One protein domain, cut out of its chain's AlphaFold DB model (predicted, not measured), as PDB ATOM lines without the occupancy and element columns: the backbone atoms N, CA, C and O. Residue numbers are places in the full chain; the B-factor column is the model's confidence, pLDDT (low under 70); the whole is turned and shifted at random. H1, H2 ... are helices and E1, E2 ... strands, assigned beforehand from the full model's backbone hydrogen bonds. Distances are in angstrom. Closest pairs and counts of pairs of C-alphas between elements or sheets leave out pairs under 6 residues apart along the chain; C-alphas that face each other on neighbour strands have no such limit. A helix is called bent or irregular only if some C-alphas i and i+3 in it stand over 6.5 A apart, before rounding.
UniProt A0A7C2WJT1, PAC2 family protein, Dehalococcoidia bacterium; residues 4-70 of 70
ATOM      1  N   LYS A   4      22.950  31.597   9.699       89.94
ATOM      2  CA  LYS A   4      22.550  30.270  10.165       89.94
ATOM      3  C   LYS A   4      23.684  29.283   9.922       89.94
ATOM      4  O   LYS A   4      23.979  28.918   8.788       89.94
ATOM      5  N   LEU A   5      24.331  28.859  11.004       92.00
ATOM      6  CA  LEU A   5      25.425  27.891  10.961       92.00
ATOM      7  C   LEU A   5      24.884  26.469  11.128       92.00
ATOM      8  O   LEU A   5      24.109  26.190  12.039       92.00
ATOM      9  N   TYR A   6      25.322  25.569  10.253       93.62
ATOM     10  CA  TYR A   6      25.037  24.133  10.317       93.62
ATOM     11  C   TYR A   6      26.140  23.359  11.033       93.62
ATOM     12  O   TYR A   6      25.894  22.292  11.594       93.62
ATOM     13  N   LYS A   7      27.367  23.884  10.981       91.19
ATOM     14  CA  LYS A   7      28.563  23.283  11.564       91.19
ATOM     15  C   LYS A   7      29.469  24.372  12.118       91.19
ATOM     16  O   LYS A   7      29.560  25.459  11.554       91.19
ATOM     17  N   GLU A   8      30.193  24.035  13.176       89.31
ATOM     18  CA  GLU A   8      31.203  24.905  13.771       89.31
ATOM     19  C   GLU A   8      32.587  24.253  13.615       89.31
ATOM     20  O   GLU A   8      32.913  23.301  14.331       89.31
ATOM     21  N   PRO A   9      33.391  24.679  12.623       87.19
ATOM     22  CA  PRO A   9      34.693  24.081  12.371       87.19
ATOM     23  C   PRO A   9      35.733  24.590  13.374       87.19
ATOM     24  O   PRO A   9      35.729  25.753  13.774       87.19
ATOM     25  N   LYS A  10      36.694  23.733  13.727       91.00
ATOM     26  CA  LYS A  10      37.892  24.154  14.464       91.00
ATOM     27  C   LYS A  10      38.928  24.659  13.469       91.00
ATOM     28  O   LYS A  10      39.488  23.872  12.711       91.00
ATOM     29  N   LEU A  11      39.153  25.966  13.466       88.69
ATOM     30  CA  LEU A  11      40.088  26.640  12.573       88.69
ATOM     31  C   LEU A  11      41.248  27.204  13.393       88.69
ATOM     32  O   LEU A  11      41.032  27.721  14.486       88.69
ATOM     33  N   GLU A  12      42.468  27.109  12.871       91.50
ATOM     34  CA  GLU A  12      43.651  27.674  13.534       91.50
ATOM     35  C   GLU A  12      44.008  29.034  12.921       91.50
ATOM     36  O   GLU A  12      44.009  30.056  13.604       91.50
ATOM     37  N   ARG A  13      44.249  29.065  11.602       95.19
ATOM     38  CA  ARG A  13      44.556  30.278  10.825       95.19
ATOM     39  C   ARG A  13      43.945  30.191   9.419       95.19
ATOM     40  O   ARG A  13      44.676  29.944   8.463       95.19
ATOM     41  N   PRO A  14      42.614  30.300   9.292       92.81
ATOM     42  CA  PRO A  14      41.944  30.170   8.004       92.81
ATOM     43  C   PRO A  14      42.109  31.435   7.152       92.81
ATOM     44  O   PRO A  14      42.086  32.548   7.677       92.81
ATOM     45  N   ASP A  15      42.176  31.258   5.834       94.31
ATOM     46  CA  ASP A  15      42.030  32.338   4.856       94.31
ATOM     47  C   ASP A  15      40.589  32.374   4.328       94.31
ATOM     48  O   ASP A  15      40.031  31.347   3.932       94.31
ATOM     49  N   LEU A  16      39.979  33.562   4.301       93.62
ATOM     50  CA  LEU A  16      38.646  33.763   3.735       93.62
ATOM     51  C   LEU A  16      38.751  34.197   2.269       93.62
ATOM     52  O   LEU A  16      39.293  35.257   1.963       93.62
ATOM     53  N   ILE A  17      38.164  33.408   1.370       95.38
ATOM     54  CA  ILE A  17      38.045  33.744  -0.052       95.38
ATOM     55  C   ILE A  17      36.578  34.049  -0.363       95.38
ATOM     56  O   ILE A  17      35.726  33.163  -0.296       95.38
ATOM     57  N   CYS A  18      36.289  35.294  -0.740       94.88
ATOM     58  CA  CYS A  18      34.939  35.754  -1.076       94.88
ATOM     59  C   CYS A  18      34.799  36.022  -2.578       94.88
ATOM     60  O   CYS A  18      35.662  36.645  -3.194       94.88
ATOM     61  N   GLY A  19      33.678  35.593  -3.162       94.25
ATOM     62  CA  GLY A  19      33.357  35.800  -4.572       94.25
ATOM     63  C   GLY A  19      31.940  36.329  -4.718       94.25
ATOM     64  O   GLY A  19      30.986  35.579  -4.546       94.25
ATOM     65  N   TRP A  20      31.809  37.611  -5.052       91.62
ATOM     66  CA  TRP A  20      30.519  38.282  -5.235       91.62
ATOM     67  C   TRP A  20      30.136  38.388  -6.719       91.62
ATOM     68  O   TRP A  20      31.010  38.276  -7.594       91.62
ATOM     69  N   PRO A  21      28.845  38.607  -7.038       90.06
ATOM     70  CA  PRO A  21      28.434  38.966  -8.388       90.06
ATOM     71  C   PRO A  21      29.189  40.211  -8.868       90.06
ATOM     72  O   PRO A  21      29.365  41.172  -8.126       90.06
ATOM     73  N   GLY A  22      29.640  40.200 -10.120       91.19
ATOM     74  CA  GLY A  22      30.425  41.294 -10.687       91.19
ATOM     75  C   GLY A  22      30.648  41.127 -12.186       91.19
ATOM     76  O   GLY A  22      30.100  40.209 -12.807       91.19
ATOM     77  N   ILE A  23      31.468  42.006 -12.770       93.56
ATOM     78  CA  ILE A  23      31.764  42.011 -14.211       93.56
ATOM     79  C   ILE A  23      32.280  40.630 -14.638       93.56
ATOM     80  O   ILE A  23      33.220  40.084 -14.062       93.56
ATOM     81  N   GLY A  24      31.618  40.033 -15.631       93.56
ATOM     82  CA  GLY A  24      31.995  38.728 -16.181       93.56
ATOM     83  C   GLY A  24      31.821  37.535 -15.233       93.56
ATOM     84  O   GLY A  24      32.214  36.433 -15.599       93.56
ATOM     85  N   ARG A  25      31.234  37.716 -14.036       94.06
ATOM     86  CA  ARG A  25      31.023  36.660 -13.017       94.06
ATOM     87  C   ARG A  25      32.300  35.936 -12.561       94.06
ATOM     88  O   ARG A  25      32.222  34.837 -12.013       94.06
ATOM     89  N   ILE A  26      33.465  36.557 -12.743       95.81
ATOM     90  CA  ILE A  26      34.770  35.923 -12.502       95.81
ATOM     91  C   ILE A  26      34.924  35.503 -11.033       95.81
ATOM     92  O   ILE A  26      35.298  34.365 -10.762       95.81
ATOM     93  N   GLY A  27      34.572  36.385 -10.087       96.06
ATOM     94  CA  GLY A  27      34.700  36.121  -8.648       96.06
ATOM     95  C   GLY A  27      33.884  34.911  -8.182       96.06
ATOM     96  O   GLY A  27      34.433  33.986  -7.587       96.06
ATOM     97  N   ILE A  28      32.587  34.876  -8.518       96.12
ATOM     98  CA  ILE A  28      31.716  33.727  -8.216       96.12
ATOM     99  C   ILE A  28      32.242  32.445  -8.865       96.12
ATOM    100  O   ILE A  28      32.276  31.407  -8.208       96.12
ATOM    101  N   MET A  29      32.663  32.492 -10.134       96.62
ATOM    102  CA  MET A  29      33.173  31.300 -10.819       96.62
ATOM    103  C   MET A  29      34.450  30.761 -10.170       96.62
ATOM    104  O   MET A  29      34.567  29.547  -9.995       96.62
ATOM    105  N   ALA A  30      35.377  31.638  -9.781       96.94
ATOM    106  CA  ALA A  30      36.618  31.252  -9.117       96.94
ATOM    107  C   ALA A  30      36.347  30.569  -7.769       96.94
ATOM    108  O   ALA A  30      36.839  29.466  -7.530       96.94
ATOM    109  N   VAL A  31      35.504  31.164  -6.918       97.12
ATOM    110  CA  VAL A  31      35.149  30.572  -5.616       97.12
ATOM    111  C   VAL A  31      34.363  29.275  -5.783       97.12
ATOM    112  O   VAL A  31      34.656  28.290  -5.106       97.12
ATOM    113  N   HIS A  32      33.418  29.221  -6.725       96.19
ATOM    114  CA  HIS A  32      32.667  28.001  -7.015       96.19
ATOM    115  C   HIS A  32      33.579  26.857  -7.486       96.19
ATOM    116  O   HIS A  32      33.391  25.708  -7.080       96.19
ATOM    117  N   TYR A  33      34.584  27.159  -8.311       97.50
ATOM    118  CA  TYR A  33      35.595  26.184  -8.715       97.50
ATOM    119  C   TYR A  33      36.426  25.705  -7.519       97.50
ATOM    120  O   TYR A  33      36.506  24.499  -7.292       97.50
ATOM    121  N   LEU A  34      36.983  26.627  -6.724       97.31
ATOM    122  CA  LEU A  34      37.812  26.298  -5.559       97.31
ATOM    123  C   LEU A  34      37.060  25.428  -4.551       97.31
ATOM    124  O   LEU A  34      37.579  24.389  -4.149       97.31
ATOM    125  N   ARG A  35      35.811  25.791  -4.225       96.25
ATOM    126  CA  ARG A  35      34.925  25.013  -3.344       96.25
ATOM    127  C   ARG A  35      34.850  23.548  -3.774       96.25
ATOM    128  O   ARG A  35      34.928  22.653  -2.941       96.25
ATOM    129  N   ARG A  36      34.687  23.298  -5.078       96.88
ATOM    130  CA  ARG A  36      34.601  21.940  -5.634       96.88
ATOM    131  C   ARG A  36      35.959  21.247  -5.669       96.88
ATOM    132  O   ARG A  36      36.020  20.063  -5.362       96.88
ATOM    133  N   ALA A  37      37.019  21.966  -6.030       98.00
ATOM    134  CA  ALA A  37      38.366  21.417  -6.161       98.00
ATOM    135  C   ALA A  37      38.913  20.881  -4.829       98.00
ATOM    136  O   ALA A  37      39.582  19.854  -4.820       98.00
ATOM    137  N   ILE A  38      38.591  21.544  -3.713       95.44
ATOM    138  CA  ILE A  38      39.009  21.124  -2.366       95.44
ATOM    139  C   ILE A  38      37.955  20.279  -1.636       95.44
ATOM    140  O   ILE A  38      38.139  19.974  -0.463       95.44
ATOM    141  N   ALA A  39      36.844  19.938  -2.304       95.56
ATOM    142  CA  ALA A  39      35.695  19.260  -1.701       95.56
ATOM    143  C   ALA A  39      35.211  19.934  -0.397       95.56
ATOM    144  O   ALA A  39      34.962  19.266   0.604       95.56
ATOM    145  N   ALA A  40      35.091  21.266  -0.411       93.88
ATOM    146  CA  ALA A  40      34.703  22.032   0.767       93.88
ATOM    147  C   ALA A  40      33.308  21.639   1.271       93.88
ATOM    148  O   ALA A  40      32.375  21.432   0.487       93.88
ATOM    149  N   GLU A  41      33.170  21.611   2.592       93.25
ATOM    150  CA  GLU A  41      31.908  21.355   3.275       93.25
ATOM    151  C   GLU A  41      31.135  22.651   3.520       93.25
ATOM    152  O   GLU A  41      31.707  23.706   3.796       93.25
ATOM    153  N   GLU A  42      29.810  22.563   3.446       93.81
ATOM    154  CA  GLU A  42      28.929  23.670   3.800       93.81
ATOM    155  C   GLU A  42      28.914  23.878   5.321       93.81
ATOM    156  O   GLU A  42      28.677  22.940   6.089       93.81
ATOM    157  N   LEU A  43      29.177  25.116   5.749       94.00
ATOM    158  CA  LEU A  43      29.227  25.501   7.164       94.00
ATOM    159  C   LEU A  43      27.972  26.247   7.617       94.00
ATOM    160  O   LEU A  43      27.626  26.205   8.796       94.00
ATOM    161  N   GLY A  44      27.290  26.919   6.696       93.50
ATOM    162  CA  GLY A  44      26.134  27.747   6.996       93.50
ATOM    163  C   GLY A  44      25.713  28.614   5.819       93.50
ATOM    164  O   GLY A  44      26.367  28.638   4.776       93.50
ATOM    165  N   GLU A  45      24.636  29.354   6.038       92.81
ATOM    166  CA  GLU A  45      24.054  30.309   5.100       92.81
ATOM    167  C   GLU A  45      23.890  31.688   5.750       92.81
ATOM    168  O   GLU A  45      23.749  31.813   6.971       92.81
ATOM    169  N   ILE A  46      23.925  32.731   4.920       89.75
ATOM    170  CA  ILE A  46      23.580  34.099   5.312       89.75
ATOM    171  C   ILE A  46      22.159  34.347   4.823       89.75
ATOM    172  O   ILE A  46      21.877  34.223   3.630       89.75
ATOM    173  N   GLU A  47      21.270  34.681   5.747       87.56
ATOM    174  CA  GLU A  47      19.897  35.024   5.417       87.56
ATOM    175  C   GLU A  47      19.838  36.434   4.805       87.56
ATOM    176  O   GLU A  47      20.400  37.368   5.379       87.56
ATOM    177  N   PRO A  48      19.154  36.636   3.667       83.06
ATOM    178  CA  PRO A  48      19.261  37.888   2.925       83.06
ATOM    179  C   PRO A  48      18.436  39.043   3.518       83.06
ATOM    180  O   PRO A  48      18.709  40.201   3.211       83.06
ATOM    181  N   TRP A  49      17.450  38.765   4.376       79.31
ATOM    182  CA  TRP A  49      16.467  39.755   4.849       79.31
ATOM    183  C   TRP A  49      17.074  40.912   5.649       79.31
ATOM    184  O   TRP A  49      16.544  42.018   5.614       79.31
ATOM    185  N   ASP A  50      18.175  40.661   6.359       77.31
ATOM    186  CA  ASP A  50      18.848  41.672   7.186       77.31
ATOM    187  C   ASP A  50      19.825  42.544   6.363       77.31
ATOM    188  O   ASP A  50      20.380  43.512   6.885       77.31
ATOM    189  N   PHE A  51      20.047  42.217   5.081       81.00
ATOM    190  CA  PHE A  51      21.061  42.852   4.228       81.00
ATOM    191  C   PHE A  51      20.515  43.439   2.927       81.00
ATOM    192  O   PHE A  51      21.138  44.337   2.360       81.00
ATOM    193  N   PHE A  52      19.379  42.937   2.441       82.19
ATOM    194  CA  PHE A  52      18.852  43.281   1.129       82.19
ATOM    195  C   PHE A  52      17.366  43.602   1.190       82.19
ATOM    196  O   PHE A  52      16.570  42.847   1.756       82.19
ATOM    197  N   ASP A  53      16.986  44.687   0.519       81.62
ATOM    198  CA  ASP A  53      15.584  45.035   0.356       81.62
ATOM    199  C   ASP A  53      14.838  43.949  -0.445       81.62
ATOM    200  O   ASP A  53      15.380  43.396  -1.416       81.62
ATOM    201  N   PRO A  54      13.578  43.644  -0.085       83.00
ATOM    202  CA  PRO A  54      12.756  42.729  -0.859       83.00
ATOM    203  C   PRO A  54      12.552  43.266  -2.279       83.00
ATOM    204  O   PRO A  54      11.962  44.326  -2.484       83.00
ATOM    205  N   ARG A  55      12.978  42.502  -3.286       83.56
ATOM    206  CA  ARG A  55      12.659  42.764  -4.697       83.56
ATOM    207  C   ARG A  55      11.212  42.431  -5.022       83.56
ATOM    208  O   ARG A  55      10.604  43.077  -5.874       83.56
ATOM    209  N   LYS A  56      10.670  41.397  -4.378       85.88
ATOM    210  CA  LYS A  56       9.311  40.913  -4.617       85.88
ATOM    211  C   LYS A  56       8.718  40.341  -3.342       85.88
ATOM    212  O   LYS A  56       9.378  39.613  -2.609       85.88
ATOM    213  N   VAL A  57       7.440  40.637  -3.126       89.56
ATOM    214  CA  VAL A  57       6.655  40.130  -2.001       89.56
ATOM    215  C   VAL A  57       5.361  39.537  -2.550       89.56
ATOM    216  O   VAL A  57       4.666  40.181  -3.336       89.56
ATOM    217  N   ILE A  58       5.033  38.308  -2.156       90.88
ATOM    218  CA  ILE A  58       3.765  37.659  -2.504       90.88
ATOM    219  C   ILE A  58       2.898  37.600  -1.252       90.88
ATOM    220  O   ILE A  58       3.214  36.885  -0.302       90.88
ATOM    221  N   ILE A  59       1.778  38.322  -1.278       92.75
ATOM    222  CA  ILE A  59       0.777  38.326  -0.207       92.75
ATOM    223  C   ILE A  59      -0.492  37.654  -0.727       92.75
ATOM    224  O   ILE A  59      -0.977  37.982  -1.810       92.75
ATOM    225  N   ARG A  60      -1.037  36.706   0.040       93.75
ATOM    226  CA  ARG A  60      -2.347  36.086  -0.222       93.75
ATOM    227  C   ARG A  60      -3.141  36.026   1.069       93.75
ATOM    228  O   ARG A  60      -2.600  35.609   2.088       93.75
ATOM    229  N   ASP A  61      -4.396  36.463   1.012       94.69
ATOM    230  CA  ASP A  61      -5.313  36.504   2.161       94.69
ATOM    231  C   ASP A  61      -4.738  37.272   3.366       94.69
ATOM    232  O   ASP A  61      -4.923  36.898   4.519       94.69
ATOM    233  N   GLY A  62      -3.972  38.335   3.092       90.31
ATOM    234  CA  GLY A  62      -3.301  39.135   4.119       90.31
ATOM    235  C   GLY A  62      -2.064  38.478   4.747       90.31
ATOM    236  O   GLY A  62      -1.488  39.049   5.667       90.31
ATOM    237  N   LEU A  63      -1.626  37.315   4.253       92.38
ATOM    238  CA  LEU A  63      -0.446  36.602   4.742       92.38
ATOM    239  C   LEU A  63       0.707  36.663   3.740       92.38
ATOM    240  O   LEU A  63       0.516  36.441   2.540       92.38
ATOM    241  N   LEU A  64       1.919  36.890   4.251       89.81
ATOM    242  CA  LEU A  64       3.157  36.750   3.488       89.81
ATOM    243  C   LEU A  64       3.347  35.278   3.095       89.81
ATOM    244  O   LEU A  64       3.389  34.400   3.957       89.81
ATOM    245  N   LYS A  65       3.428  35.002   1.792       90.88
ATOM    246  CA  LYS A  65       3.645  33.654   1.246       90.88
ATOM    247  C   LYS A  65       5.044  33.453   0.692       90.88
ATOM    248  O   LYS A  65       5.542  32.337   0.759       90.88
ATOM    249  N   ASP A  66       5.632  34.500   0.131       85.56
ATOM    250  CA  ASP A  66       6.957  34.439  -0.472       85.56
ATOM    251  C   ASP A  66       7.601  35.824  -0.464       85.56
ATOM    252  O   ASP A  66       6.903  36.844  -0.559       85.56
ATOM    253  N   LEU A  67       8.924  35.845  -0.345       83.12
ATOM    254  CA  LEU A  67       9.730  37.053  -0.312       83.12
ATOM    255  C   LEU A  67      11.070  36.785  -0.996       83.12
ATOM    256  O   LEU A  67      11.829  35.910  -0.590       83.12
ATOM    257  N   GLU A  68      11.356  37.568  -2.028       82.31
ATOM    258  CA  GLU A  68      12.578  37.461  -2.818       82.31
ATOM    259  C   GLU A  68      13.452  38.691  -2.555       82.31
ATOM    260  O   GLU A  68      13.034  39.816  -2.831       82.31
ATOM    261  N   CYS A  69      14.659  38.486  -2.032       77.56
ATOM    262  CA  CYS A  69      15.668  39.528  -1.807       77.56
ATOM    263  C   CYS A  69      16.671  39.596  -2.976       77.56
ATOM    264  O   CYS A  69      16.747  38.659  -3.780       77.56
ATOM    265  N   MET A  70      17.389  40.719  -3.128       60.78
ATOM    266  CA  MET A  70      18.480  40.858  -4.116       60.78
ATOM    267  C   MET A  70      19.796  40.266  -3.647       60.78
ATOM    268  O   MET A  70      20.027  40.300  -2.429       60.78
TER     269      MET A  70
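AT A GLANCE: This is residues 4 to 70 of the 70 residues of the protein "PAC2 family protein" of Dehalococcoidia bacterium (UniProt A0A7C2WJT1). An antiparallel hairpin, E2 and E3, makes one end of an open, only just elongated shape; helix H1 and the looping residues 4 to 22 make the other, with short strand E1 between. Residues 10 to 16 stand free. The 67 printed residues hold one named helix and three named strands, in the order H1, E1, E2, E3; the class is mixed, with under half of the residues in named elements. The whole is only just extended, close to loose, with a radius of gyration of the C-alphas of 16.5 A and spans of 49 by 33 by 18 A.

IN THESE COORDINATES: E2, residues 54 to 60, is 16.5 A long and E3, residues 63 to 69, 17.6 A, ending at C-alpha 69 (15.668, 39.528, -1.807). E1 is residues 44 to 46. H1, residues 23 to 37, 23.1 A, begins at C-alpha 23 (31.764, 42.011, -14.211) and is irregular: C-alphas 24 and 27 are 8.4 A apart.

HOW THE PARTS SIT: E2 and E3 run at 163 degrees; N 58 and O 66, 2.9 A, are within hydrogen-bond range. E1 pairs with no named strand, but residues 4 to 5 pair antiparallel with its residues 44 to 45. H1 is apart from E1, E2 and E3; E1 is apart from E2 and E3. In H1, 9 of 11 O i to N i+4 pairs are within range.

THE WHOLE: The farthest C-alphas, of Glu 12 and Asp 61, are 51.0 A apart. The printed part has no cut and no long link between named elements. Residue 70 alone has pLDDT under 70.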